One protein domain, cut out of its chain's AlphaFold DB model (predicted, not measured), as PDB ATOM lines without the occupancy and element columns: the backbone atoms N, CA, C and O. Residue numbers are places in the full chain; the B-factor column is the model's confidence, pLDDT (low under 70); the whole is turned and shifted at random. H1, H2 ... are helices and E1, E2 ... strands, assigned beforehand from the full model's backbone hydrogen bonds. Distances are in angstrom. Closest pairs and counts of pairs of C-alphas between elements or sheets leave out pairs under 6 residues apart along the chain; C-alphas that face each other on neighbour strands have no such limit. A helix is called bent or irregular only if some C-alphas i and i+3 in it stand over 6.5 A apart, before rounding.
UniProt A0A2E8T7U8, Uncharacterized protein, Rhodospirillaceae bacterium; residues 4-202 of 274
ATOM      1  N   ARG A   4     -38.624-108.804 174.160       71.44
ATOM      2  CA  ARG A   4     -39.507-109.986 174.209       71.44
ATOM      3  C   ARG A   4     -39.963-110.526 172.856       71.44
ATOM      4  O   ARG A   4     -40.360-111.686 172.804       71.44
ATOM      5  N   GLY A   5     -39.911-109.736 171.789       79.44
ATOM      6  CA  GLY A   5     -40.312-110.178 170.453       79.44
ATOM      7  C   GLY A   5     -40.825-109.039 169.581       79.44
ATOM      8  O   GLY A   5     -40.954-107.905 170.048       79.44
ATOM      9  N   CYS A   6     -41.135-109.359 168.325       85.31
ATOM     10  CA  CYS A   6     -41.797-108.448 167.394       85.31
ATOM     11  C   CYS A   6     -43.018-109.087 166.742       85.31
ATOM     12  O   CYS A   6     -43.123-110.316 166.680       85.31
ATOM     13  N   ILE A   7     -43.960-108.244 166.320       83.81
ATOM     14  CA  ILE A   7     -45.299-108.649 165.884       83.81
ATOM     15  C   ILE A   7     -45.233-109.595 164.678       83.81
ATOM     16  O   ILE A   7     -45.955-110.591 164.668       83.81
ATOM     17  N   ASN A   8     -44.342-109.348 163.711       75.38
ATOM     18  CA  ASN A   8     -44.260-110.157 162.491       75.38
ATOM     19  C   ASN A   8     -43.314-111.365 162.592       75.38
ATOM     20  O   ASN A   8     -43.442-112.309 161.810       75.38
ATOM     21  N   SER A   9     -42.367-111.362 163.533       65.31
ATOM     22  CA  SER A   9     -41.324-112.399 163.644       65.31
ATOM     23  C   SER A   9     -41.630-113.519 164.642       65.31
ATOM     24  O   SER A   9     -40.972-114.561 164.619       65.31
ATOM     25  N   THR A  10     -42.629-113.348 165.507       55.28
ATOM     26  CA  THR A  10     -42.979-114.339 166.530       55.28
ATOM     27  C   THR A  10     -44.223-115.143 166.132       55.28
ATOM     28  O   THR A  10     -45.193-114.609 165.600       55.28
ATOM     29  N   LEU A  11     -44.213-116.464 166.386       56.78
ATOM     30  CA  LEU A  11     -45.452-117.261 166.473       56.78
ATOM     31  C   LEU A  11     -46.446-116.488 167.355       56.78
ATOM     32  O   LEU A  11     -45.977-115.915 168.341       56.78
ATOM     33  N   PRO A  12     -47.756-116.441 167.014       54.66
ATOM     34  CA  PRO A  12     -48.697-115.446 167.532       54.66
ATOM     35  C   PRO A  12     -48.478-115.267 169.032       54.66
ATOM     36  O   PRO A  12     -48.664-116.239 169.776       54.66
ATOM     37  N   PRO A  13     -47.989-114.092 169.465       60.69
ATOM     38  CA  PRO A  13     -47.527-113.928 170.827       60.69
ATOM     39  C   PRO A  13     -48.625-114.336 171.797       60.69
ATOM     40  O   PRO A  13     -49.761-113.893 171.629       60.69
ATOM     41  N   PRO A  14     -48.322-115.105 172.855       62.72
ATOM     42  CA  PRO A  14     -49.342-115.561 173.800       62.72
ATOM     43  C   PRO A  14     -50.077-114.401 174.494       62.72
ATOM     44  O   PRO A  14     -51.101-114.604 175.139       62.72
ATOM     45  N   HIS A  15     -49.545-113.182 174.387       72.81
ATOM     46  CA  HIS A  15     -50.077-111.969 174.992       72.81
ATOM     47  C   HIS A  15     -50.907-111.104 174.043       72.81
ATOM     48  O   HIS A  15     -51.516-110.146 174.517       72.81
ATOM     49  N   PHE A  16     -50.937-111.411 172.742       83.75
ATOM     50  CA  PHE A  16     -51.633-110.587 171.761       83.75
ATOM     51  C   PHE A  16     -52.782-111.347 171.103       83.75
ATOM     52  O   PHE A  16     -52.555-112.362 170.440       83.75
ATOM     53  N   PRO A  17     -54.025-110.868 171.272       84.00
ATOM     54  CA  PRO A  17     -55.173-111.462 170.612       84.00
ATOM     55  C   PRO A  17     -55.109-111.219 169.099       84.00
ATOM     56  O   PRO A  17     -54.499-110.260 168.617       84.00
ATOM     57  N   LYS A  18     -55.756-112.097 168.332       84.12
ATOM     58  CA  LYS A  18     -55.723-112.059 166.865       84.12
ATOM     59  C   LYS A  18     -56.283-110.746 166.310       84.12
ATOM     60  O   LYS A  18     -55.763-110.232 165.330       84.12
ATOM     61  N   GLU A  19     -57.295-110.185 166.962       85.50
ATOM     62  CA  GLU A  19     -57.924-108.913 166.599       85.50
ATOM     63  C   GLU A  19     -56.928-107.747 166.595       85.50
ATOM     64  O   GLU A  19     -57.062-106.829 165.790       85.50
ATOM     65  N   PHE A  20     -55.925-107.783 167.478       90.62
ATOM     66  CA  PHE A  20     -54.832-106.819 167.455       90.62
ATOM     67  C   PHE A  20     -53.897-107.097 166.279       90.62
ATOM     68  O   PHE A  20     -53.635-106.194 165.498       90.62
ATOM     69  N   LEU A  21     -53.438-108.342 166.125       88.06
ATOM     70  CA  LEU A  21     -52.458-108.729 165.099       88.06
ATOM     71  C   LEU A  21     -52.963-108.529 163.657       88.06
ATOM     72  O   LEU A  21     -52.163-108.264 162.768       88.06
ATOM     73  N   ASP A  22     -54.272-108.626 163.430       88.06
ATOM     74  CA  ASP A  22     -54.905-108.422 162.120       88.06
ATOM     75  C   ASP A  22     -55.199-106.927 161.819       88.06
ATOM     76  O   ASP A  22     -55.926-106.611 160.873       88.06
ATOM     77  N   ASN A  23     -54.687-105.987 162.625       90.88
ATOM     78  CA  ASN A  23     -54.952-104.560 162.447       90.88
ATOM     79  C   ASN A  23     -54.243-103.987 161.196       90.88
ATOM     80  O   ASN A  23     -53.036-104.186 161.036       90.88
ATOM     81  N   PRO A  24     -54.937-103.199 160.344       91.88
ATOM     82  CA  PRO A  24     -54.373-102.663 159.098       91.88
ATOM     83  C   PRO A  24     -53.216-101.670 159.296       91.88
ATOM     84  O   PRO A  24     -52.536-101.330 158.331       91.88
ATOM     85  N   LEU A  25     -52.966-101.195 160.522       91.75
ATOM     86  CA  LEU A  25     -51.766-100.412 160.833       91.75
ATOM     87  C   LEU A  25     -50.486-101.183 160.505       91.75
ATOM     88  O   LEU A  25     -49.526-100.587 160.024       91.75
ATOM     89  N   PHE A  26     -50.462-102.497 160.736       90.62
ATOM     90  CA  PHE A  26     -49.248-103.290 160.544       90.62
ATOM     91  C   PHE A  26     -48.891-103.494 159.068       90.62
ATOM     92  O   PHE A  26     -47.717-103.668 158.755       90.62
ATOM     93  N   ASP A  27     -49.850-103.317 158.156       89.94
ATOM     94  CA  ASP A  27     -49.603-103.293 156.709       89.94
ATOM     95  C   ASP A  27     -48.841-102.032 156.248       89.94
ATOM     96  O   ASP A  27     -48.444-101.927 155.083       89.94
ATOM     97  N   LEU A  28     -48.673-101.033 157.124       91.38
ATOM     98  CA  LEU A  28     -47.906 -99.818 156.834       91.38
ATOM     99  C   LEU A  28     -46.414 -99.969 157.103       91.38
ATOM    100  O   LEU A  28     -45.643 -99.135 156.632       91.38
ATOM    101  N   ILE A  29     -46.017-100.966 157.894       90.88
ATOM    102  CA  ILE A  29     -44.624-101.137 158.290       90.88
ATOM    103  C   ILE A  29     -43.842-101.603 157.053       90.88
ATOM    104  O   ILE A  29     -44.169-102.652 156.493       90.88
ATOM    105  N   PRO A  30     -42.856-100.826 156.571       88.81
ATOM    106  CA  PRO A  30     -42.053-101.242 155.431       88.81
ATOM    107  C   PRO A  30     -41.184-102.448 155.788       88.81
ATOM    108  O   PRO A  30     -40.850-102.677 156.951       88.81
ATOM    109  N   GLU A  31     -40.787-103.197 154.759       85.44
ATOM    110  CA  GLU A  31     -39.775-104.243 154.904       85.44
ATOM    111  C   GLU A  31     -38.521-103.674 155.584       85.44
ATOM    112  O   GLU A  31     -38.132-102.536 155.327       85.44
ATOM    113  N   GLY A  32     -37.934-104.459 156.486       84.00
ATOM    114  CA  GLY A  32     -36.803-104.043 157.312       84.00
ATOM    115  C   GLY A  32     -37.210-103.525 158.690       84.00
ATOM    116  O   GLY A  32     -36.475-103.748 159.643       84.00
ATOM    117  N   TYR A  33     -38.418-102.989 158.865       89.81
ATOM    118  CA  TYR A  33     -38.914-102.550 160.174       89.81
ATOM    119  C   TYR A  33     -39.935-103.525 160.767       89.81
ATOM    120  O   TYR A  33     -40.626-104.252 160.055       89.81
ATOM    121  N   ASP A  34     -40.061-103.521 162.093       90.38
ATOM    122  CA  ASP A  34     -41.133-104.220 162.802       90.38
ATOM    123  C   ASP A  34     -41.548-103.441 164.059       90.38
ATOM    124  O   ASP A  34     -40.779-102.651 164.619       90.38
ATOM    125  N   VAL A  35     -42.777-103.674 164.518       91.69
ATOM    126  CA  VAL A  35     -43.205-103.237 165.847       91.69
ATOM    127  C   VAL A  35     -42.849-104.339 166.826       91.69
ATOM    128  O   VAL A  35     -43.379-105.451 166.801       91.69
ATOM    129  N   CYS A  36     -41.930-104.009 167.711       90.19
ATOM    130  CA  CYS A  36     -41.449-104.881 168.752       90.19
ATOM    131  C   CYS A  36     -42.049-104.483 170.098       90.19
ATOM    132  O   CYS A  36     -42.600-103.391 170.269       90.19
ATOM    133  N   TYR A  37     -42.013-105.408 171.054       89.50
ATOM    134  CA  TYR A  37     -42.679-105.207 172.329       89.50
ATOM    135  C   TYR A  37     -41.906-105.767 173.521       89.50
ATOM    136  O   TYR A  37     -41.030-106.631 173.408       89.50
ATOM    137  N   SER A  38     -42.253-105.248 174.694       88.31
ATOM    138  CA  SER A  38     -41.921-105.813 175.995       88.31
ATOM    139  C   SER A  38     -43.156-105.752 176.879       88.31
ATOM    140  O   SER A  38     -43.803-104.712 176.986       88.31
ATOM    141  N   THR A  39     -43.516-106.877 177.486       86.31
ATOM    142  CA  THR A  39     -44.669-106.984 178.380       86.31
ATOM    143  C   THR A  39     -44.199-107.355 179.775       86.31
ATOM    144  O   THR A  39     -43.403-108.276 179.952       86.31
ATOM    145  N   MET A  40     -44.714-106.670 180.788       85.81
ATOM    146  CA  MET A  40     -44.499-107.021 182.186       85.81
ATOM    147  C   MET A  40     -45.851-107.044 182.890       85.81
ATOM    148  O   MET A  40     -46.587-106.066 182.869       85.81
ATOM    149  N   ALA A  41     -46.187-108.168 183.515       82.81
ATOM    150  CA  ALA A  41     -47.357-108.272 184.378       82.81
ATOM    151  C   ALA A  41     -46.875-108.450 185.819       82.81
ATOM    152  O   ALA A  41     -46.154-109.406 186.108       82.81
ATOM    153  N   ARG A  42     -47.254-107.532 186.713       81.44
ATOM    154  CA  ARG A  42     -46.910-107.595 188.138       81.44
ATOM    155  C   ARG A  42     -48.173-107.434 188.974       81.44
ATOM    156  O   ARG A  42     -48.743-106.348 189.066       81.44
ATOM    157  N   GLY A  43     -48.612-108.539 189.576       83.94
ATOM    158  CA  GLY A  43     -49.892-108.602 190.279       83.94
ATOM    159  C   GLY A  43     -51.037-108.226 189.343       83.94
ATOM    160  O   GLY A  43     -51.266-108.882 188.328       83.94
ATOM    161  N   ASN A  44     -51.711-107.130 189.673       84.50
ATOM    162  CA  ASN A  44     -52.841-106.613 188.916       84.50
ATOM    163  C   ASN A  44     -52.446-105.613 187.829       84.50
ATOM    164  O   ASN A  44     -53.314-105.192 187.085       84.50
ATOM    165  N   ILE A  45     -51.180-105.223 187.696       85.62
ATOM    166  CA  ILE A  45     -50.780-104.204 186.721       85.62
ATOM    167  C   ILE A  45     -50.142-104.879 185.510       85.62
ATOM    168  O   ILE A  45     -49.260-105.732 185.651       85.62
ATOM    169  N   VAL A  46     -50.587-104.501 184.314       88.38
ATOM    170  CA  VAL A  46     -49.952-104.873 183.049       88.38
ATOM    171  C   VAL A  46     -49.295-103.646 182.456       88.38
ATOM    172  O   VAL A  46     -49.967-102.653 182.212       88.38
ATOM    173  N   HIS A  47     -48.005-103.766 182.177       90.44
ATOM    174  CA  HIS A  47     -47.207-102.818 181.420       90.44
ATOM    175  C   HIS A  47     -46.913-103.403 180.047       90.44
ATOM    176  O   HIS A  47     -46.507-104.567 179.932       90.44
ATOM    177  N   VAL A  48     -47.094-102.595 179.010       91.00
ATOM    178  CA  VAL A  48     -46.686-102.933 177.650       91.00
ATOM    179  C   VAL A  48     -45.920-101.765 177.068       91.00
ATOM    180  O   VAL A  48     -46.372-100.625 177.100       91.00
ATOM    181  N   HIS A  49     -44.749-102.064 176.534       91.56
ATOM    182  CA  HIS A  49     -43.931-101.125 175.796       91.56
ATOM    183  C   HIS A  49     -43.922-101.581 174.348       91.56
ATOM    184  O   HIS A  49     -43.482-102.699 174.078       91.56
ATOM    185  N   PHE A  50     -44.401-100.736 173.443       93.38
ATOM    186  CA  PHE A  50     -44.277-100.940 172.005       93.38
ATOM    187  C   PHE A  50     -43.194-100.016 171.467       93.38
ATOM    188  O   PHE A  50     -43.108 -98.861 171.878       93.38
ATOM    189  N   TYR A  51     -42.390-100.506 170.536       92.38
ATOM    190  CA  TYR A  51     -41.338 -99.723 169.901       92.38
ATOM    191  C   TYR A  51     -41.153-100.138 168.448       92.38
ATOM    192  O   TYR A  51     -41.269-101.314 168.108       92.38
ATOM    193  N   LEU A  52     -40.883 -99.156 167.595       91.38
ATOM    194  CA  LEU A  52     -40.582 -99.347 166.184       91.38
ATOM    195  C   LEU A  52     -39.071 -99.517 166.019       91.38
ATOM    196  O   LEU A  52     -38.300 -98.646 166.429       91.38
ATOM    197  N   TYR A  53     -38.667-100.643 165.436       86.31
ATOM    198  CA  TYR A  53     -37.274-101.071 165.366       86.31
ATOM    199  C   TYR A  53     -36.906-101.571 163.966       86.31
ATOM    200  O   TYR A  53     -37.741-102.166 163.281       86.31
ATOM    201  N   ASP A  54     -35.652-101.354 163.563       84.44
ATOM    202  CA  ASP A  54     -35.059-101.964 162.371       84.44
ATOM    203  C   ASP A  54     -34.763-103.448 162.639       84.44
ATOM    204  O   ASP A  54     -33.744-103.831 163.210       84.44
ATOM    205  N   SER A  55     -35.685-104.300 162.202       79.19
ATOM    206  CA  SER A  55     -35.624-105.753 162.335       79.19
ATOM    207  C   SER A  55     -34.482-106.420 161.553       79.19
ATOM    208  O   SER A  55     -34.215-107.604 161.778       79.19
ATOM    209  N   THR A  56     -33.794-105.705 160.652       76.31
ATOM    210  CA  THR A  56     -32.610-106.234 159.951       76.31
ATOM    211  C   THR A  56     -31.379-106.284 160.852       76.31
ATOM    212  O   THR A  56     -30.455-107.071 160.605       76.31
ATOM    213  N   VAL A  57     -31.375-105.484 161.921       73.94
ATOM    214  CA  VAL A  57     -30.301-105.443 162.904       73.94
ATOM    215  C   VAL A  57     -30.576-106.499 163.979       73.94
ATOM    216  O   VAL A  57     -31.624-106.494 164.626       73.94
ATOM    217  N   PRO A  58     -29.653-107.451 164.210       68.31
ATOM    218  CA  PRO A  58     -29.824-108.419 165.278       68.31
ATOM    219  C   PRO A  58     -29.793-107.713 166.632       68.31
ATOM    220  O   PRO A  58     -28.817-107.038 166.967       68.31
ATOM    221  N   LEU A  59     -30.807-107.956 167.454       67.25
ATOM    222  CA  LEU A  59     -30.812-107.532 168.850       67.25
ATOM    223  C   LEU A  59     -29.823-108.398 169.639       67.25
ATOM    224  O   LEU A  59     -30.155-109.463 170.154       67.25
ATOM    225  N   LYS A  60     -28.559-107.966 169.669       58.16
ATOM    226  CA  LYS A  60     -27.453-108.708 170.302       58.16
ATOM    227  C   LYS A  60     -27.529-108.706 171.827       58.16
ATOM    228  O   LYS A  60     -26.969-109.589 172.471       58.16
ATOM    229  N   SER A  61     -28.229-107.740 172.410       60.03
ATOM    230  CA  SER A  61     -28.410-107.585 173.849       60.03
ATOM    231  C   SER A  61     -29.864-107.821 174.246       60.03
ATOM    232  O   SER A  61     -30.795-107.389 173.573       60.03
ATOM    233  N   ARG A  62     -30.080-108.416 175.429       62.03
ATOM    234  CA  ARG A  62     -31.411-108.414 176.071       62.03
ATOM    235  C   ARG A  62     -31.924-107.000 176.342       62.03
ATOM    236  O   ARG A  62     -33.114-106.831 176.572       62.03
ATOM    237  N   ARG A  63     -31.030-106.006 176.372       66.00
ATOM    238  CA  ARG A  63     -31.351-104.601 176.608       66.00
ATOM    239  C   ARG A  63     -31.354-103.829 175.301       66.00
ATOM    240  O   ARG A  63     -30.368-103.867 174.578       66.00
ATOM    241  N   ILE A  64     -32.441-103.115 175.061       71.31
ATOM    242  CA  ILE A  64     -32.582-102.166 173.957       71.31
ATOM    243  C   ILE A  64     -32.267-100.773 174.496       71.31
ATOM    244  O   ILE A  64     -32.826-100.413 175.544       71.31
ATOM    245  N   ASN A  65     -31.372-100.044 173.822       75.00
ATOM    246  CA  ASN A  65     -31.168 -98.626 174.090       75.00
ATOM    247  C   ASN A  65     -32.299 -97.827 173.426       75.00
ATOM    248  O   ASN A  65     -32.677 -98.120 172.297       75.00
ATOM    249  N   GLN A  66     -32.866 -96.855 174.138       75.81
ATOM    250  CA  GLN A  66     -33.946 -96.021 173.602       75.81
ATOM    251  C   GLN A  66     -33.472 -95.175 172.422       75.81
ATOM    252  O   GLN A  66     -34.252 -94.943 171.503       75.81
ATOM    253  N   ASP A  67     -32.191 -94.811 172.416       72.75
ATOM    254  CA  ASP A  67     -31.576 -94.055 171.328       72.75
ATOM    255  C   ASP A  67     -31.541 -94.839 170.014       72.75
ATOM    256  O   ASP A  67     -31.435 -94.222 168.970       72.75
ATOM    257  N   ASP A  68     -31.691 -96.168 170.044       76.31
ATOM    258  CA  ASP A  68     -31.716 -97.026 168.850       76.31
ATOM    259  C   ASP A  68     -33.127 -97.190 168.257       76.31
ATOM    260  O   ASP A  68     -33.333 -97.935 167.294       76.31
ATOM    261  N   LEU A  69     -34.136 -96.572 168.875       84.75
ATOM    262  CA  LEU A  69     -35.537 -96.732 168.506       84.75
ATOM    263  C   LEU A  69     -36.016 -95.528 167.705       84.75
ATOM    264  O   LEU A  69     -35.845 -94.384 168.121       84.75
ATOM    265  N   ALA A  70     -36.716 -95.784 166.599       87.31
ATOM    266  CA  ALA A  70     -37.334 -94.713 165.820       87.31
ATOM    267  C   ALA A  70     -38.463 -94.031 166.614       87.31
ATOM    268  O   ALA A  70     -38.593 -92.807 166.642       87.31
ATOM    269  N   ALA A  71     -39.290 -94.835 167.282       90.25
ATOM    270  CA  ALA A  71     -40.340 -94.354 168.168       90.25
ATOM    271  C   ALA A  71     -40.757 -95.440 169.157       90.25
ATOM    272  O   ALA A  71     -40.617 -96.634 168.885       90.25
ATOM    273  N   TRP A  72     -41.324 -95.030 170.287       92.00
ATOM    274  CA  TRP A  72     -41.858 -95.949 171.277       92.00
ATOM    275  C   TRP A  72     -42.987 -95.328 172.098       92.00
ATOM    276  O   TRP A  72     -43.103 -94.112 172.228       92.00
ATOM    277  N   VAL A  73     -43.839 -96.193 172.641       93.56
ATOM    278  CA  VAL A  73     -44.944 -95.826 173.526       93.56
ATOM    279  C   VAL A  73     -45.018 -96.821 174.673       93.56
ATOM    280  O   VAL A  73     -44.907 -98.037 174.480       93.56
ATOM    281  N   HIS A  74     -45.210 -96.302 175.878       92.44
ATOM    282  CA  HIS A  74     -45.452 -97.101 177.067       92.44
ATOM    283  C   HIS A  74     -46.906 -96.949 177.483       92.44
ATOM    284  O   HIS A  74     -47.443 -95.845 177.517       92.44
ATOM    285  N   ILE A  75     -47.536 -98.076 177.804       93.31
ATOM    286  CA  ILE A  75     -48.877 -98.117 178.367       93.31
ATOM    287  C   ILE A  75     -48.943 -99.024 179.586       93.31
ATOM    288  O   ILE A  75     -48.243-100.038 179.665       93.31
ATOM    289  N   PHE A  76     -49.853 -98.707 180.502       91.75
ATOM    290  CA  PHE A  76     -50.207 -99.612 181.587       91.75
ATOM    291  C   PHE A  76     -51.695 -99.579 181.930       91.75
ATOM    292  O   PHE A  76     -52.389 -98.592 181.692       91.75
ATOM    293  N   PHE A  77     -52.197-100.677 182.488       89.75
ATOM    294  CA  PHE A  77     -53.577-100.793 182.964       89.75
ATOM    295  C   PHE A  77     -53.704-101.868 184.048       89.75
ATOM    296  O   PHE A  77     -52.853-102.751 184.179       89.75
ATOM    297  N   ASN A  78     -54.803-101.812 184.804       84.19
ATOM    298  CA  ASN A  78     -55.087-102.741 185.897       84.19
ATOM    299  C   ASN A  78     -55.981-103.923 185.465       84.19
ATOM    300  O   ASN A  78     -56.854-103.793 184.611       84.19
ATOM    301  N   LYS A  79     -55.779-105.072 186.114       76.56
ATOM    302  CA  LYS A  79     -56.548-106.323 186.072       76.56
ATOM    303  C   LYS A  79     -57.133-106.619 187.471       76.56
ATOM    304  O   LYS A  79     -56.556-106.178 188.460       76.56
ATOM    305  N   PRO A  80     -58.229-107.389 187.600       64.62
ATOM    306  CA  PRO A  80     -59.079-107.878 186.518       64.62
ATOM    307  C   PRO A  80     -59.819-106.725 185.838       64.62
ATOM    308  O   PRO A  80     -60.068-105.686 186.446       64.62
ATOM    309  N   TYR A  81     -60.180-106.932 184.574       61.66
ATOM    310  CA  TYR A  81     -61.073-106.036 183.849       61.66
ATOM    311  C   TYR A  81     -62.397-105.973 184.617       61.66
ATOM    312  O   TYR A  81     -63.110-106.977 184.682       61.66
ATOM    313  N   LYS A  82     -62.714-104.842 185.258       49.69
ATOM    314  CA  LYS A  82     -63.907-104.755 186.108       49.69
ATOM    315  C   LYS A  82     -65.162-104.627 185.244       49.69
ATOM    316  O   LYS A  82     -65.621-103.532 184.950       49.69
ATOM    317  N   TRP A  83     -65.731-105.761 184.851       43.19
ATOM    318  CA  TRP A  83     -67.120-105.825 184.406       43.19
ATOM    319  C   TRP A  83     -68.005-105.896 185.652       43.19
ATOM    320  O   TRP A  83     -67.904-106.840 186.435       43.19
ATOM    321  N   SER A  84     -68.829-104.875 185.873       43.28
ATOM    322  CA  SER A  84     -69.859-104.911 186.910       43.28
ATOM    323  C   SER A  84     -71.139-105.523 186.340       43.28
ATOM    324  O   SER A  84     -71.533-105.187 185.226       43.28
ATOM    325  N   TYR A  85     -71.798-106.404 187.101       46.09
ATOM    326  CA  TYR A  85     -73.153-106.896 186.799       46.09
ATOM    327  C   TYR A  85     -74.233-105.833 187.060       46.09
ATOM    328  O   TYR A  85     -75.353-105.957 186.566       46.09
ATOM    329  N   SER A  86     -73.914-104.780 187.821       47.16
ATOM    330  CA  SER A  86     -74.718-103.561 187.836       47.16
ATOM    331  C   SER A  86     -74.358-102.722 186.611       47.16
ATOM    332  O   SER A  86     -73.197-102.664 186.221       47.16
ATOM    333  N   TRP A  87     -75.354-102.075 186.008       42.09
ATOM    334  CA  TRP A  87     -75.312-101.290 184.762       42.09
ATOM    335  C   TRP A  87     -74.309-100.112 184.714       42.09
ATOM    336  O   TRP A  87     -74.395 -99.261 183.831       42.09
ATOM    337  N   THR A  88     -73.347-100.046 185.631       39.62
ATOM    338  CA  THR A  88     -72.289 -99.042 185.695       39.62
ATOM    339  C   THR A  88     -70.950 -99.708 185.357       39.62
ATOM    340  O   THR A  88     -70.378-100.403 186.203       39.62
ATOM    341  N   PRO A  89     -70.411 -99.527 184.137       46.94
ATOM    342  CA  PRO A  89     -69.069 -99.988 183.819       46.94
ATOM    343  C   PRO A  89     -68.082 -99.255 184.733       46.94
ATOM    344  O   PRO A  89     -67.997 -98.028 184.704       46.94
ATOM    345  N   LEU A  90     -67.317 -99.986 185.545       51.00
ATOM    346  CA  LEU A  90     -66.098 -99.432 186.128       51.00
ATOM    347  C   LEU A  90     -65.095 -99.368 184.978       51.00
ATOM    348  O   LEU A  90     -64.450-100.360 184.650       51.00
ATOM    349  N   TYR A  91     -65.076 -98.235 184.282       56.41
ATOM    350  CA  TYR A  91     -64.315 -98.059 183.054       56.41
ATOM    351  C   TYR A  91     -62.844 -98.432 183.266       56.41
ATOM    352  O   TYR A  91     -62.133 -97.791 184.038       56.41
ATOM    353  N   ASN A  92     -62.381 -99.477 182.575       78.06
ATOM    354  CA  ASN A  92     -60.954 -99.754 182.493       78.06
ATOM    355  C   ASN A  92     -60.315 -98.625 181.680       78.06
ATOM    356  O   ASN A  92     -60.754 -98.341 180.558       78.06
ATOM    357  N   VAL A  93     -59.287 -98.009 182.257       86.94
ATOM    358  CA  VAL A  93     -58.499 -96.944 181.641       86.94
ATOM    359  C   VAL A  93     -57.112 -97.497 181.334       86.94
ATOM    360  O   VAL A  93     -56.489 -98.124 182.193       86.94
ATOM    361  N   VAL A  94     -56.635 -97.283 180.109       91.56
ATOM    362  CA  VAL A  94     -55.214 -97.425 179.788       91.56
ATOM    363  C   VAL A  94     -54.528 -96.091 180.038       91.56
ATOM    364  O   VAL A  94     -54.991 -95.051 179.575       91.56
ATOM    365  N   HIS A  95     -53.431 -96.117 180.776       92.25
ATOM    366  CA  HIS A  95     -52.600 -94.949 181.011       92.25
ATOM    367  C   HIS A  95     -51.426 -94.957 180.046       92.25
ATOM    368  O   HIS A  95     -50.816 -96.005 179.824       92.25
ATOM    369  N   ILE A  96     -51.105 -93.786 179.509       92.50
ATOM    370  CA  ILE A  96     -50.003 -93.570 178.576       92.50
ATOM    371  C   ILE A  96     -49.042 -92.582 179.236       92.50
ATOM    372  O   ILE A  96     -49.193 -91.374 179.064       92.50
ATOM    373  N   PRO A  97     -48.108 -93.066 180.072       85.88
ATOM    374  CA  PRO A  97     -47.158 -92.191 180.747       85.88
ATOM    375  C   PRO A  97     -46.170 -91.547 179.776       85.88
ATOM    376  O   PRO A  97     -45.634 -90.490 180.084       85.88
ATOM    377  N   GLU A  98     -45.899 -92.192 178.639       84.81
ATOM    378  CA  GLU A  98     -44.820 -91.766 177.760       84.81
ATOM    379  C   GLU A  98     -45.047 -92.197 176.309       84.81
ATOM    380  O   GLU A  98     -45.382 -93.352 176.017       84.81
ATOM    381  N   LEU A  99     -44.830 -91.244 175.405       87.88
ATOM    382  CA  LEU A  99     -44.747 -91.419 173.963       87.88
ATOM    383  C   LEU A  99     -43.555 -90.599 173.484       87.88
ATOM    384  O   LEU A  99     -43.555 -89.378 173.629       87.88
ATOM    385  N   THR A 100     -42.606 -91.254 172.830       85.62
ATOM    386  CA  THR A 100     -41.405 -90.590 172.328       85.62
ATOM    387  C   THR A 100     -41.174 -91.001 170.884       85.62
ATOM    388  O   THR A 100     -41.179 -92.181 170.536       85.62
ATOM    389  N   THR A 101     -40.994 -90.011 170.017       82.94
ATOM    390  CA  THR A 101     -40.427 -90.202 168.678       82.94
ATOM    391  C   THR A 101     -39.032 -89.622 168.736       82.94
ATOM    392  O   THR A 101     -38.889 -88.477 169.157       82.94
ATOM    393  N   ASN A 102     -38.020 -90.403 168.376       78.69
ATOM    394  CA  ASN A 102     -36.653 -89.915 168.443       78.69
ATOM    395  C   ASN A 102     -36.478 -88.845 167.358       78.69
ATOM    396  O   ASN A 102     -36.498 -89.162 166.174       78.69
ATOM    397  N   SER A 103     -36.418 -87.568 167.738       67.50
ATOM    398  CA  SER A 103     -36.368 -86.466 166.771       67.50
ATOM    399  C   SER A 103     -35.046 -86.419 166.010       67.50
ATOM    400  O   SER A 103     -35.023 -85.868 164.917       67.50
ATOM    401  N   HIS A 104     -33.983 -87.026 166.546       60.84
ATOM    402  CA  HIS A 104     -32.648 -87.053 165.950       60.84
ATOM    403  C   HIS A 104     -32.003 -88.432 166.128       60.84
ATOM    404  O   HIS A 104     -30.996 -88.580 166.821       60.84
ATOM    405  N   LEU A 105     -32.584 -89.453 165.495       74.25
ATOM    406  CA  LEU A 105     -31.986 -90.787 165.473       74.25
ATOM    407  C   LEU A 105     -30.720 -90.748 164.610       74.25
ATOM    408  O   LEU A 105     -30.814 -90.620 163.393       74.25
ATOM    409  N   GLU A 106     -29.547 -90.798 165.243       71.50
ATOM    410  CA  GLU A 106     -28.239 -90.693 164.571       71.50
ATOM    411  C   GLU A 106     -28.109 -89.425 163.687       71.50
ATOM    412  O   GLU A 106     -27.411 -89.411 162.680       71.50
ATOM    413  N   GLY A 107     -28.794 -88.334 164.061       72.88
ATOM    414  CA  GLY A 107     -28.825 -87.073 163.302       72.88
ATOM    415  C   GLY A 107     -29.937 -86.974 162.250       72.88
ATOM    416  O   GLY A 107     -30.147 -85.900 161.687       72.88
ATOM    417  N   PHE A 108     -30.707 -88.043 162.025       82.38
ATOM    418  CA  PHE A 108     -31.834 -88.043 161.094       82.38
ATOM    419  C   PHE A 108     -33.132 -87.539 161.742       82.38
ATOM    420  O   PHE A 108     -33.555 -88.028 162.793       82.38
ATOM    421  N   ASP A 109     -33.804 -86.591 161.083       84.62
ATOM    422  CA  ASP A 109     -35.080 -86.036 161.545       84.62
ATOM    423  C   ASP A 109     -36.267 -86.971 161.256       84.62
ATOM    424  O   ASP A 109     -36.700 -87.126 160.107       84.62
ATOM    425  N   LEU A 110     -36.866 -87.535 162.309       84.56
ATOM    426  CA  LEU A 110     -38.068 -88.379 162.221       84.56
ATOM    427  C   LEU A 110     -39.387 -87.625 162.454       84.56
ATOM    428  O   LEU A 110     -40.472 -88.223 162.385       84.56
ATOM    429  N   MET A 111     -39.345 -86.315 162.693       84.88
ATOM    430  CA  MET A 111     -40.536 -85.525 162.975       84.88
ATOM    431  C   MET A 111     -41.457 -85.386 161.751       84.88
ATOM    432  O   MET A 111     -41.102 -85.582 160.583       84.88
ATOM    433  N   GLY A 112     -42.730 -85.088 162.025       85.12
ATOM    434  CA  GLY A 112     -43.725 -84.728 161.008       85.12
ATOM    435  C   GLY A 112     -44.185 -85.854 160.069       85.12
ATOM    436  O   GLY A 112     -45.080 -85.616 159.246       85.12
ATOM    437  N   ALA A 113     -43.628 -87.065 160.168       89.50
ATOM    438  CA  ALA A 113     -44.019 -88.229 159.365       89.50
ATOM    439  C   ALA A 113     -45.170 -89.053 159.970       89.50
ATOM    440  O   ALA A 113     -45.718 -89.929 159.306       89.50
ATOM    441  N   GLY A 114     -45.585 -88.736 161.200       91.94
ATOM    442  CA  GLY A 114     -46.696 -89.408 161.875       91.94
ATOM    443  C   GLY A 114     -46.298 -90.648 162.680       91.94
ATOM    444  O   GLY A 114     -47.184 -91.419 163.030       91.94
ATOM    445  N   LEU A 115     -45.010 -90.835 163.004       92.50
ATOM    446  CA  LEU A 115     -44.541 -91.951 163.838       92.50
ATOM    447  C   LEU A 115     -45.204 -91.958 165.224       92.50
ATOM    448  O   LEU A 115     -45.734 -92.984 165.636       92.50
ATOM    449  N   GLY A 116     -45.264 -90.812 165.910       91.62
ATOM    450  CA  GLY A 116     -45.951 -90.717 167.203       91.62
ATOM    451  C   GLY A 116     -47.436 -91.093 167.118       91.62
ATOM    452  O   GLY A 116     -47.938 -91.860 167.937       91.62
ATOM    453  N   THR A 117     -48.130 -90.632 166.071       94.12
ATOM    454  CA  THR A 117     -49.521 -91.027 165.802       94.12
ATOM    455  C   THR A 117     -49.646 -92.529 165.566       94.12
ATOM    456  O   THR A 117     -50.529 -93.161 166.140       94.12
ATOM    457  N   PHE A 118     -48.756 -93.111 164.762       95.38
ATOM    458  CA  PHE A 118     -48.725 -94.547 164.510       95.38
ATOM    459  C   PHE A 118     -48.560 -95.349 165.810       95.38
ATOM    460  O   PHE A 118     -49.352 -96.254 166.074       95.38
ATOM    461  N   MET A 119     -47.595 -94.977 166.660       95.12
ATOM    462  CA  MET A 119     -47.369 -95.652 167.943       95.12
ATOM    463  C   MET A 119     -48.578 -95.522 168.877       95.12
ATOM    464  O   MET A 119     -48.987 -96.507 169.492       95.12
ATOM    465  N   MET A 120     -49.209 -94.345 168.928       95.44
ATOM    466  CA  MET A 120     -50.431 -94.137 169.706       95.44
ATOM    467  C   MET A 120     -51.569 -95.048 169.227       95.44
ATOM    468  O   MET A 120     -52.196 -95.738 170.029       95.44
ATOM    469  N   LEU A 121     -51.811 -95.112 167.915       96.06
ATOM    470  CA  LEU A 121     -52.852 -95.969 167.342       96.06
ATOM    471  C   LEU A 121     -52.563 -97.461 167.570       96.06
ATOM    472  O   LEU A 121     -53.494 -98.216 167.848       96.06
ATOM    473  N   CYS A 122     -51.292 -97.876 167.543       95.25
ATOM    474  CA  CYS A 122     -50.878 -99.229 167.921       95.25
ATOM    475  C   CYS A 122     -51.250 -99.540 169.381       95.25
ATOM    476  O   CYS A 122     -51.893-100.552 169.663       95.25
ATOM    477  N   ALA A 123     -50.916 -98.649 170.317       95.19
ATOM    478  CA  ALA A 123     -51.275 -98.816 171.723       95.19
ATOM    479  C   ALA A 123     -52.799 -98.890 171.932       95.19
ATOM    480  O   ALA A 123     -53.278 -99.727 172.701       95.19
ATOM    481  N   MET A 124     -53.571 -98.060 171.223       96.19
ATOM    482  CA  MET A 124     -55.034 -98.064 171.312       96.19
ATOM    483  C   MET A 124     -55.643 -99.339 170.734       96.19
ATOM    484  O   MET A 124     -56.525 -99.922 171.364       96.19
ATOM    485  N   ALA A 125     -55.147 -99.818 169.588       94.69
ATOM    486  CA  ALA A 125     -55.575-101.085 169.000       94.69
ATOM    487  C   ALA A 125     -55.376-102.249 169.982       94.69
ATOM    488  O   ALA A 125     -56.277-103.073 170.162       94.69
ATOM    489  N   TYR A 126     -54.239-102.278 170.683       93.31
ATOM    490  CA  TYR A 126     -54.014-103.265 171.732       93.31
ATOM    491  C   TYR A 126     -54.989-103.080 172.900       93.31
ATOM    492  O   TYR A 126     -55.646-104.039 173.302       93.31
ATOM    493  N   ALA A 127     -55.158-101.859 173.411       92.56
ATOM    494  CA  ALA A 127     -56.080-101.580 174.512       92.56
ATOM    495  C   ALA A 127     -57.527-102.011 174.191       92.56
ATOM    496  O   ALA A 127     -58.178-102.652 175.017       92.56
ATOM    497  N   LYS A 128     -58.002-101.760 172.963       92.06
ATOM    498  CA  LYS A 128     -59.310-102.230 172.484       92.06
ATOM    499  C   LYS A 128     -59.419-103.745 172.484       92.06
ATOM    500  O   LYS A 128     -60.435-104.280 172.918       92.06
ATOM    501  N   SER A 129     -58.372-104.430 172.033       90.12
ATOM    502  CA  SER A 129     -58.328-105.893 172.022       90.12
ATOM    503  C   SER A 129     -58.363-106.506 173.431       90.12
ATOM    504  O   SER A 129     -58.835-107.625 173.613       90.12
ATOM    505  N   MET A 130     -57.959-105.733 174.444       87.31
ATOM    506  CA  MET A 130     -58.070-106.085 175.863       87.31
ATOM    507  C   MET A 130     -59.376-105.589 176.509       87.31
ATOM    508  O   MET A 130     -59.498-105.608 177.733       87.31
ATOM    509  N   ASN A 131     -60.346-105.127 175.711       87.12
ATOM    510  CA  ASN A 131     -61.620-104.564 176.162       87.12
ATOM    511  C   ASN A 131     -61.453-103.416 177.184       87.12
ATOM    512  O   ASN A 131     -62.127-103.341 178.217       87.12
ATOM    513  N   ILE A 132     -60.508-102.522 176.904       89.31
ATOM    514  CA  ILE A 132     -60.360-101.239 177.591       89.31
ATOM    515  C   ILE A 132     -61.147-100.198 176.788       89.31
ATOM    516  O   ILE A 132     -61.172-100.249 175.558       89.31
ATOM    517  N   HIS A 133     -61.806 -99.263 177.475       91.19
ATOM    518  CA  HIS A 133     -62.727 -98.313 176.834       91.19
ATOM    519  C   HIS A 133     -62.197 -96.879 176.777       91.19
ATOM    520  O   HIS A 133     -62.574 -96.127 175.880       91.19
ATOM    521  N   TYR A 134     -61.313 -96.508 177.703       93.38
ATOM    522  CA  TYR A 134     -60.782 -95.154 177.818       93.38
ATOM    523  C   TYR A 134     -59.262 -95.180 177.867       93.38
ATOM    524  O   TYR A 134     -58.663 -96.117 178.395       93.38
ATOM    525  N   ALA A 135     -58.655 -94.127 177.340       95.00
ATOM    526  CA  ALA A 135     -57.238 -93.850 177.456       95.00
ATOM    527  C   ALA A 135     -57.038 -92.527 178.190       95.00
ATOM    528  O   ALA A 135     -57.788 -91.581 177.949       95.00
ATOM    529  N   LYS A 136     -56.029 -92.469 179.060       94.94
ATOM    530  CA  LYS A 136     -55.605 -91.264 179.771       94.94
ATOM    531  C   LYS A 136     -54.121 -91.008 179.530       94.94
ATOM    532  O   LYS A 136     -53.316 -91.938 179.601       94.94
ATOM    533  N   LEU A 137     -53.766 -89.757 179.270       95.19
ATOM    534  CA  LEU A 137     -52.383 -89.305 179.113       95.19
ATOM    535  C   LEU A 137     -52.185 -87.935 179.759       95.19
ATOM    536  O   LEU A 137     -53.158 -87.225 180.008       95.19
ATOM    537  N   TYR A 138     -50.927 -87.584 180.000       92.88
ATOM    538  CA  TYR A 138     -50.513 -86.240 180.389       92.88
ATOM    539  C   TYR A 138     -49.941 -85.533 179.158       92.88
ATOM    540  O   TYR A 138     -49.013 -86.038 178.523       92.88
ATOM    541  N   ASP A 139     -50.502 -84.386 178.792       91.81
ATOM    542  CA  ASP A 139     -50.049 -83.621 177.637       91.81
ATOM    543  C   ASP A 139     -48.858 -82.725 177.980       91.81
ATOM    544  O   ASP A 139     -49.008 -81.619 178.501       91.81
ATOM    545  N   ALA A 140     -47.671 -83.225 177.642       87.38
ATOM    546  CA  ALA A 140     -46.409 -82.495 177.681       87.38
ATOM    547  C   ALA A 140     -45.943 -82.037 176.284       87.38
ATOM    548  O   ALA A 140     -44.753 -81.823 176.078       87.38
ATOM    549  N   SER A 141     -46.841 -81.967 175.292       85.75
ATOM    550  CA  SER A 141     -46.463 -81.546 173.939       85.75
ATOM    551  C   SER A 141     -46.344 -80.025 173.814       85.75
ATOM    552  O   SER A 141     -47.040 -79.279 174.500       85.75
ATOM    553  N   ASP A 142     -45.534 -79.566 172.856       82.44
ATOM    554  CA  ASP A 142     -45.388 -78.135 172.531       82.44
ATOM    555  C   ASP A 142     -46.717 -77.474 172.130       82.44
ATOM    556  O   ASP A 142     -46.890 -76.268 172.259       82.44
ATOM    557  N   GLY A 143     -47.676 -78.270 171.648       82.06
ATOM    558  CA  GLY A 143     -49.018 -77.821 171.289       82.06
ATOM    559  C   GLY A 143     -50.009 -77.870 172.448       82.06
ATOM    560  O   GLY A 143     -51.193 -78.083 172.194       82.06
ATOM    561  N   PHE A 144     -49.565 -77.773 173.702       91.38
ATOM    562  CA  PHE A 144     -50.444 -77.831 174.868       91.38
ATOM    563  C   PHE A 144     -51.629 -76.859 174.728       91.38
ATOM    564  O   PHE A 144     -51.461 -75.658 174.556       91.38
ATOM    565  N   ARG A 145     -52.844 -77.410 174.782       88.62
ATOM    566  CA  ARG A 145     -54.165 -76.772 174.601       88.62
ATOM    567  C   ARG A 145     -54.470 -76.191 173.224       88.62
ATOM    568  O   ARG A 145     -55.643 -75.944 172.927       88.62
ATOM    569  N   GLU A 146     -53.486 -76.131 172.344       92.19
ATOM    570  CA  GLU A 146     -53.629 -75.629 170.985       92.19
ATOM    571  C   GLU A 146     -54.442 -76.561 170.077       92.19
ATOM    572  O   GLU A 146     -54.473 -77.782 170.239       92.19
ATOM    573  N   ASP A 147     -55.096 -76.009 169.056       87.06
ATOM    574  CA  ASP A 147     -55.922 -76.802 168.130       87.06
ATOM    575  C   ASP A 147     -55.107 -77.707 167.206       87.06
ATOM    576  O   ASP A 147     -55.599 -78.711 166.679       87.06
ATOM    577  N   TYR A 148     -53.825 -77.395 167.030       86.19
ATOM    578  CA  TYR A 148     -52.923 -78.234 166.259       86.19
ATOM    579  C   TYR A 148     -52.357 -79.420 167.055       86.19
ATOM    580  O   TYR A 148     -51.683 -80.256 166.439       86.19
ATOM    581  N   ASN A 149     -52.672 -79.535 168.352       90.25
ATOM    582  CA  ASN A 149     -52.244 -80.616 169.237       90.25
ATOM    583  C   ASN A 149     -52.570 -82.004 168.662       90.25
ATOM    584  O   ASN A 149     -53.687 -82.283 168.209       90.25
ATOM    585  N   ILE A 150     -51.583 -82.899 168.691       88.06
ATOM    586  CA  ILE A 150     -51.713 -84.242 168.119       88.06
ATOM    587  C   ILE A 150     -52.731 -85.103 168.875       88.06
ATOM    588  O   ILE A 150     -53.462 -85.866 168.246       88.06
ATOM    589  N   TYR A 151     -52.828 -84.961 170.196       93.56
ATOM    590  CA  TYR A 151     -53.731 -85.738 171.036       93.56
ATOM    591  C   TYR A 151     -55.182 -85.301 170.814       93.56
ATOM    592  O   TYR A 151     -56.043 -86.160 170.613       93.56
ATOM    593  N   LYS A 152     -55.450 -83.987 170.707       93.44
ATOM    594  CA  LYS A 152     -56.781 -83.473 170.315       93.44
ATOM    595  C   LYS A 152     -57.226 -84.043 168.968       93.44
ATOM    596  O   LYS A 152     -58.330 -84.569 168.844       93.44
ATOM    597  N   LYS A 153     -56.341 -84.023 167.964       91.06
ATOM    598  CA  LYS A 153     -56.615 -84.579 166.623       91.06
ATOM    599  C   LYS A 153     -56.917 -86.078 166.645       91.06
ATOM    600  O   LYS A 153     -57.678 -86.560 165.806       91.06
ATOM    601  N   LEU A 154     -56.342 -86.807 167.599       93.38
ATOM    602  CA  LEU A 154     -56.615 -88.229 167.793       93.38
ATOM    603  C   LEU A 154     -57.924 -88.503 168.538       93.38
ATOM    604  O   LEU A 154     -58.417 -89.620 168.463       93.38
ATOM    605  N   GLY A 155     -58.531 -87.499 169.173       95.00
ATOM    606  CA  GLY A 155     -59.792 -87.633 169.905       95.00
ATOM    607  C   GLY A 155     -59.646 -87.619 171.426       95.00
ATOM    608  O   GLY A 155     -60.595 -87.972 172.126       95.00
ATOM    609  N   PHE A 156     -58.486 -87.216 171.950       95.62
ATOM    610  CA  PHE A 156     -58.346 -86.887 173.365       95.62
ATOM    611  C   PHE A 156     -58.909 -85.492 173.653       95.62
ATOM    612  O   PHE A 156     -58.812 -84.585 172.830       95.62
ATOM    613  N   ASN A 157     -59.450 -85.308 174.851       95.44
ATOM    614  CA  ASN A 157     -59.926 -84.024 175.356       95.44
ATOM    615  C   ASN A 157     -59.337 -83.786 176.745       95.44
ATOM    616  O   ASN A 157     -59.151 -84.749 177.488       95.44
ATOM    617  N   TYR A 158     -59.063 -82.532 177.103       95.44
ATOM    618  CA  TYR A 158     -58.636 -82.202 178.464       95.44
ATOM    619  C   TYR A 158     -59.741 -82.546 179.464       95.44
ATOM    620  O   TYR A 158     -60.916 -82.288 179.196       95.44
ATOM    621  N   GLU A 159     -59.363 -83.131 180.601       92.44
ATOM    622  CA  GLU A 159     -60.306 -83.427 181.688       92.44
ATOM    623  C   GLU A 159     -60.861 -82.142 182.321       92.44
ATOM    624  O   GLU A 159     -62.008 -82.113 182.767       92.44
ATOM    625  N   ASP A 160     -60.062 -81.077 182.330       90.50
ATOM    626  CA  ASP A 160     -60.372 -79.795 182.950       90.50
ATOM    627  C   ASP A 160     -59.895 -78.599 182.092       90.50
ATOM    628  O   ASP A 160     -59.319 -78.732 181.005       90.50
ATOM    629  N   SER A 161     -60.147 -77.381 182.570       88.88
ATOM    630  CA  SER A 161     -59.767 -76.143 181.879       88.88
ATOM    631  C   SER A 161     -58.322 -75.697 182.127       88.88
ATOM    632  O   SER A 161     -57.859 -74.805 181.418       88.88
ATOM    633  N   THR A 162     -57.598 -76.301 183.076       87.88
ATOM    634  CA  THR A 162     -56.279 -75.808 183.526       87.88
ATOM    635  C   THR A 162     -55.168 -76.856 183.581       87.88
ATOM    636  O   THR A 162     -53.998 -76.499 183.516       87.88
ATOM    637  N   GLY A 163     -55.498 -78.134 183.707       90.12
ATOM    638  CA  GLY A 163     -54.569 -79.247 183.830       90.12
ATOM    639  C   GLY A 163     -54.047 -79.772 182.493       90.12
ATOM    640  O   GLY A 163     -54.443 -79.340 181.409       90.12
ATOM    641  N   HIS A 164     -53.129 -80.724 182.588       93.44
ATOM    642  CA  HIS A 164     -52.491 -81.382 181.444       93.44
ATOM    643  C   HIS A 164     -53.102 -82.742 181.118       93.44
ATOM    644  O   HIS A 164     -52.804 -83.328 180.079       93.44
ATOM    645  N   ASP A 165     -53.961 -83.247 181.996       93.75
ATOM    646  CA  ASP A 165     -54.564 -84.555 181.834       93.75
ATOM    647  C   ASP A 165     -55.582 -84.541 180.695       93.75
ATOM    648  O   ASP A 165     -56.484 -83.700 180.633       93.75
ATOM    649  N   MET A 166     -55.445 -85.515 179.798       95.81
ATOM    650  CA  MET A 166     -56.372 -85.733 178.699       95.81
ATOM    651  C   MET A 166     -56.949 -87.141 178.732       95.81
ATOM    652  O   MET A 166     -56.242 -88.114 179.000       95.81
ATOM    653  N   VAL A 167     -58.225 -87.257 178.368       95.62
ATOM    654  CA  VAL A 167     -58.947 -88.523 178.232       95.62
ATOM    655  C   VAL A 167     -59.561 -88.644 176.847       95.62
ATOM    656  O   VAL A 167     -60.102 -87.688 176.294       95.62
ATOM    657  N   GLY A 168     -59.510 -89.847 176.288       95.38
ATOM    658  CA  GLY A 168     -60.178 -90.185 175.037       95.38
ATOM    659  C   GLY A 168     -60.872 -91.538 175.122       95.38
ATOM    660  O   GLY A 168     -60.428 -92.440 175.838       95.38
ATOM    661  N   LYS A 169     -61.971 -91.693 174.381       95.50
ATOM    662  CA  LYS A 169     -62.596 -93.004 174.178       95.50
ATOM    663  C   LYS A 169     -61.773 -93.778 173.158       95.50
ATOM    664  O   LYS A 169     -61.489 -93.273 172.075       95.50
ATOM    665  N   ILE A 170     -61.429 -95.019 173.483       95.00
ATOM    666  CA  ILE A 170     -60.590 -95.859 172.619       95.00
ATOM    667  C   ILE A 170     -61.236 -96.069 171.244       95.00
ATOM    668  O   ILE A 170     -60.532 -96.044 170.241       95.00
ATOM    669  N   ASP A 171     -62.561 -96.210 171.179       94.56
ATOM    670  CA  ASP A 171     -63.279 -96.385 169.909       94.56
ATOM    671  C   ASP A 171     -63.189 -95.153 169.004       94.56
ATOM    672  O   ASP A 171     -62.942 -95.284 167.803       94.56
ATOM    673  N   ASP A 172     -63.288 -93.957 169.587       95.94
ATOM    674  CA  ASP A 172     -63.149 -92.702 168.848       95.94
ATOM    675  C   ASP A 172     -61.717 -92.549 168.317       95.94
ATOM    676  O   ASP A 172     -61.522 -92.165 167.164       95.94
ATOM    677  N   ILE A 173     -60.710 -92.918 169.117       96.62
ATOM    678  CA  ILE A 173     -59.306 -92.842 168.701       96.62
ATOM    679  C   ILE A 173     -58.986 -93.885 167.619       96.62
ATOM    680  O   ILE A 173     -58.342 -93.565 166.623       96.62
ATOM    681  N   ILE A 174     -59.470 -95.123 167.751       95.25
ATOM    682  CA  ILE A 174     -59.266 -96.181 166.746       95.25
ATOM    683  C   ILE A 174     -59.934 -95.844 165.418       95.25
ATOM    684  O   ILE A 174     -59.393 -96.181 164.365       95.25
ATOM    685  N   SER A 175     -61.056 -95.117 165.430       95.38
ATOM    686  CA  SER A 175     -61.683 -94.632 164.194       95.38
ATOM    687  C   SER A 175     -60.748 -93.746 163.349       95.38
ATOM    688  O   SER A 175     -60.980 -93.555 162.156       95.38
ATOM    689  N   ARG A 176     -59.647 -93.242 163.933       95.44
ATOM    690  CA  ARG A 176     -58.616 -92.457 163.240       95.44
ATOM    691  C   ARG A 176     -57.612 -93.293 162.449       95.44
ATOM    692  O   ARG A 176     -56.841 -92.702 161.696       95.44
ATOM    693  N   ILE A 177     -57.633 -94.625 162.550       94.81
ATOM    694  CA  ILE A 177     -56.735 -95.504 161.783       94.81
ATOM    695  C   ILE A 177     -56.925 -95.316 160.276       94.81
ATOM    696  O   ILE A 177     -55.952 -95.076 159.566       94.81
ATOM    697  N   GLU A 178     -58.159 -95.381 159.773       94.31
ATOM    698  CA  GLU A 178     -58.420 -95.237 158.335       94.31
ATOM    699  C   GLU A 178     -58.022 -93.849 157.791       94.31
ATOM    700  O   GLU A 178     -57.285 -93.804 156.801       94.31
ATOM    701  N   PRO A 179     -58.408 -92.719 158.428       95.00
ATOM    702  CA  PRO A 179     -57.899 -91.397 158.060       95.00
ATOM    703  C   PRO A 179     -56.371 -91.306 158.088       95.00
ATOM    704  O   PRO A 179     -55.767 -90.799 157.146       95.00
ATOM    705  N   PHE A 180     -55.724 -91.840 159.129       94.94
ATOM    706  CA  PHE A 180     -54.266 -91.843 159.225       94.94
ATOM    707  C   PHE A 180     -53.623 -92.595 158.054       94.94
ATOM    708  O   PHE A 180     -52.709 -92.074 157.417       94.94
ATOM    709  N   ILE A 181     -54.127 -93.787 157.724       94.75
ATOM    710  CA  ILE A 181     -53.654 -94.564 156.575       94.75
ATOM    711  C   ILE A 181     -53.828 -93.759 155.287       94.75
ATOM    712  O   ILE A 181     -52.891 -93.655 154.498       94.75
ATOM    713  N   LYS A 182     -55.000 -93.161 155.071       94.38
ATOM    714  CA  LYS A 182     -55.286 -92.391 153.859       94.38
ATOM    715  C   LYS A 182     -54.346 -91.193 153.694       94.38
ATOM    716  O   LYS A 182     -53.825 -90.978 152.602       94.38
ATOM    717  N   ASP A 183     -54.098 -90.455 154.772       92.62
ATOM    718  CA  ASP A 183     -53.436 -89.150 154.698       92.62
ATOM    719  C   ASP A 183     -51.920 -89.224 154.933       92.62
ATOM    720  O   ASP A 183     -51.168 -88.362 154.470       92.62
ATOM    721  N   LYS A 184     -51.442 -90.228 155.682       92.56
ATOM    722  CA  LYS A 184     -50.046 -90.301 156.149       92.56
ATOM    723  C   LYS A 184     -49.275 -91.521 155.676       92.56
ATOM    724  O   LYS A 184     -48.051 -91.470 155.755       92.56
ATOM    725  N   LYS A 185     -49.914 -92.561 155.125       93.69
ATOM    726  CA  LYS A 185     -49.229 -93.800 154.696       93.69
ATOM    727  C   LYS A 185     -47.970 -93.539 153.870       93.69
ATOM    728  O   LYS A 185     -46.911 -94.059 154.198       93.69
ATOM    729  N   HIS A 186     -48.071 -92.728 152.817       93.06
ATOM    730  CA  HIS A 186     -46.933 -92.467 151.932       93.06
ATOM    731  C   HIS A 186     -45.791 -91.747 152.652       93.06
ATOM    732  O   HIS A 186     -44.637 -92.140 152.504       93.06
ATOM    733  N   LYS A 187     -46.113 -90.743 153.476       93.19
ATOM    734  CA  LYS A 187     -45.113 -89.983 154.234       93.19
ATOM    735  C   LYS A 187     -44.439 -90.842 155.307       93.19
ATOM    736  O   LYS A 187     -43.227 -90.765 155.463       93.19
ATOM    737  N   PHE A 188     -45.217 -91.666 156.007       93.44
ATOM    738  CA  PHE A 188     -44.726 -92.604 157.015       93.44
ATOM    739  C   PHE A 188     -43.753 -93.617 156.400       93.44
ATOM    740  O   PHE A 188     -42.626 -93.749 156.866       93.44
ATOM    741  N   ILE A 189     -44.160 -94.274 155.306       93.44
ATOM    742  CA  ILE A 189     -43.330 -95.271 154.617       93.44
ATOM    743  C   ILE A 189     -42.065 -94.632 154.038       93.44
ATOM    744  O   ILE A 189     -40.992 -95.206 154.187       93.44
ATOM    745  N   SER A 190     -42.177 -93.468 153.384       92.75
ATOM    746  CA  SER A 190     -41.011 -92.766 152.831       92.75
ATOM    747  C   SER A 190     -40.009 -92.446 153.928       92.75
ATOM    748  O   SER A 190     -38.863 -92.845 153.813       92.75
ATOM    749  N   LYS A 191     -40.452 -91.846 155.043       92.69
ATOM    750  CA  LYS A 191     -39.547 -91.430 156.120       92.69
ATOM    751  C   LYS A 191     -38.752 -92.600 156.711       92.69
ATOM    752  O   LYS A 191     -37.580 -92.428 157.018       92.69
ATOM    753  N   LEU A 192     -39.362 -93.779 156.854       91.06
ATOM    754  CA  LEU A 192     -38.653 -94.971 157.332       91.06
ATOM    755  C   LEU A 192     -37.673 -95.534 156.296       91.06
ATOM    756  O   LEU A 192     -36.608 -96.001 156.672       91.06
ATOM    757  N   LYS A 193     -37.990 -95.464 155.000       89.62
ATOM    758  CA  LYS A 193     -37.043 -95.841 153.937       89.62
ATOM    759  C   LYS A 193     -35.879 -94.859 153.813       89.62
ATOM    760  O   LYS A 193     -34.752 -95.271 153.562       89.62
ATOM    761  N   ASP A 194     -36.162 -93.574 153.993       88.81
ATOM    762  CA  ASP A 194     -35.158 -92.514 153.984       88.81
ATOM    763  C   ASP A 194     -34.209 -92.685 155.179       88.81
ATOM    764  O   ASP A 194     -32.999 -92.595 155.009       88.81
ATOM    765  N   LEU A 195     -34.747 -93.023 156.361       86.81
ATOM    766  CA  LEU A 195     -33.944 -93.415 157.521       86.81
ATOM    767  C   LEU A 195     -33.079 -94.642 157.205       86.81
ATOM    768  O   LEU A 195     -31.896 -94.640 157.520       86.81
ATOM    769  N   ASP A 196     -33.648 -95.677 156.585       85.12
ATOM    770  CA  ASP A 196     -32.902 -96.893 156.248       85.12
ATOM    771  C   ASP A 196     -31.709 -96.602 155.330       85.12
ATOM    772  O   ASP A 196     -30.604 -97.078 155.583       85.12
ATOM    773  N   THR A 197     -31.934 -95.750 154.327       83.50
ATOM    774  CA  THR A 197     -30.906 -95.287 153.386       83.50
ATOM    775  C   THR A 197     -29.843 -94.458 154.103       83.50
ATOM    776  O   THR A 197     -28.657 -94.708 153.935       83.50
ATOM    777  N   PHE A 198     -30.256 -93.520 154.959       83.69
ATOM    778  CA  PHE A 198     -29.337 -92.702 155.749       83.69
ATOM    779  C   PHE A 198     -28.442 -93.556 156.655       83.69
ATOM    780  O   PHE A 198     -27.244 -93.317 156.740       83.69
ATOM    781  N   LEU A 199     -29.010 -94.568 157.314       81.25
ATOM    782  CA  LEU A 199     -28.242 -95.483 158.153       81.25
ATOM    783  C   LEU A 199     -27.283 -96.346 157.321       81.25
ATOM    784  O   LEU A 199     -26.186 -96.630 157.792       81.25
ATOM    785  N   ASP A 200     -27.656 -96.768 156.110       79.12
ATOM    786  CA  ASP A 200     -26.729 -97.465 155.208       79.12
ATOM    787  C   ASP A 200     -25.557 -96.559 154.806       79.12
ATOM    788  O   ASP A 200     -24.409 -96.991 154.894       79.12
ATOM    789  N   ASP A 201     -25.846 -95.304 154.454       75.50
ATOM    790  CA  ASP A 201     -24.852 -94.306 154.059       75.50
ATOM    791  C   ASP A 201     -23.889 -93.976 155.212       75.50
ATOM    792  O   ASP A 201     -22.678 -94.062 155.049       75.50
ATOM    793  N   VAL A 202     -24.392 -93.684 156.419       68.56
ATOM    794  CA  VAL A 202     -23.554 -93.370 157.599       68.56
ATOM    795  C   VAL A 202     -22.663 -94.546 158.020       68.56
ATOM    796  O   VAL A 202     -21.610 -94.347 158.625       68.56
TER     797      VAL A 202
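AT A GLANCE: This is residues 4 to 202 of the 274 residues of an uncharacterized protein of Rhodospirillaceae bacterium (UniProt A0A2E8T7U8). A twisted sheet of six strands curls round one helix, H2, which makes the core, and the long, kinked helix H5 runs past H2 on the side away from the sheet. The short helices H1 and H4 pack on H2, and residues 79 to 92 form a long loop reaching far from the core. The printed part has 199 residues, with five named helices and six named strands in the order H1 E1 E2 E3 E4 H2 E5 H3 E6 H4 H5. The class is mixed, helices and strands, and the sheet, E1 E2 E3 E4 E5 E6, is mixed too. The whole is compact, with a radius of gyration of the C-alphas of 17.0 A and spans of 60 by 41 by 29 A.

HOW THE PARTS SIT: H1, residues 18 to 21, is not on the sheet. E1, residues 33 to 42, E2, residues 45 to 54, E3, residues 71 to 78, and E4, residues 93 to 101, form a meander, each strand the antiparallel neighbour and hairpin partner of the one before. N 36 and O 51 are 2.8 A apart, N 48 and O 75 2.9 A, and N 76 and O 95 2.9 A, within hydrogen-bond range. E4 bends by 54 degrees at residue 97. H2, residues 115 to 129, is on one face of the sheet, two layers in all; the closest C-alphas of H2 and E3 are those of Met 119 and Val 73, 6.1 A apart. With residues 125 to 129 alone H2 touches H1, the closest C-alphas being those of Tyr 126 and Phe 20, 5.6 A. E4, H2 and E5, residues 134 to 138, make a strand-helix-strand unit, two parallel neighbour strands with a helix between, its crossover right-handed; N 96 and O 136 are 2.9 A apart. H3, residues 150 to 154, only grazes the sheet. E6, residues 165 to 169, is antiparallel to E5, with N 135 and O 168 2.9 A apart. H4, residues 170 to 174, touches H2, closest at the C-alphas of Ile 170 and Met 124, 6.1 A. H5, residues 177 to 202, is close to H2 but not clearly touching, at a steep tilt of 54 degrees, opposite ways; the closest C-alphas are those of Ile 177 and Leu 121, 6.8 A. Every O i to N i+4 pair is within hydrogen-bond range in H2, H3 and H4, and 20 of 22 in H5; H1 is too short for one.

IN THESE COORDINATES: E1 begins at C-alpha 33, (-38.914, -102.550, 160.174), and spans 29.5 A; E2 spans 29.1 A, E3 24.5 A, E4 23.2 A and H2 21.2 A. H5 spans 33.5 A and ends at C-alpha 202, (-23.554, -93.370, 157.599). H5 is irregular: C-alphas 183 and 186 are 7.8 A apart, with a kink of 65 degrees near residue 184.

THE WHOLE: The two C-alphas farthest apart, those of Ser 86 and Asp 201, are 60.9 A apart. The printed part has no cut. The links H1 to E1, E2 to E3, E3 to E4, E4 to H2 and E5 to H3 are long. Mean pLDDT of the printed part is 84.2; residues 9 to 14, 58 to 63, 80 to 91, 103 to 104 and 202 are under 70.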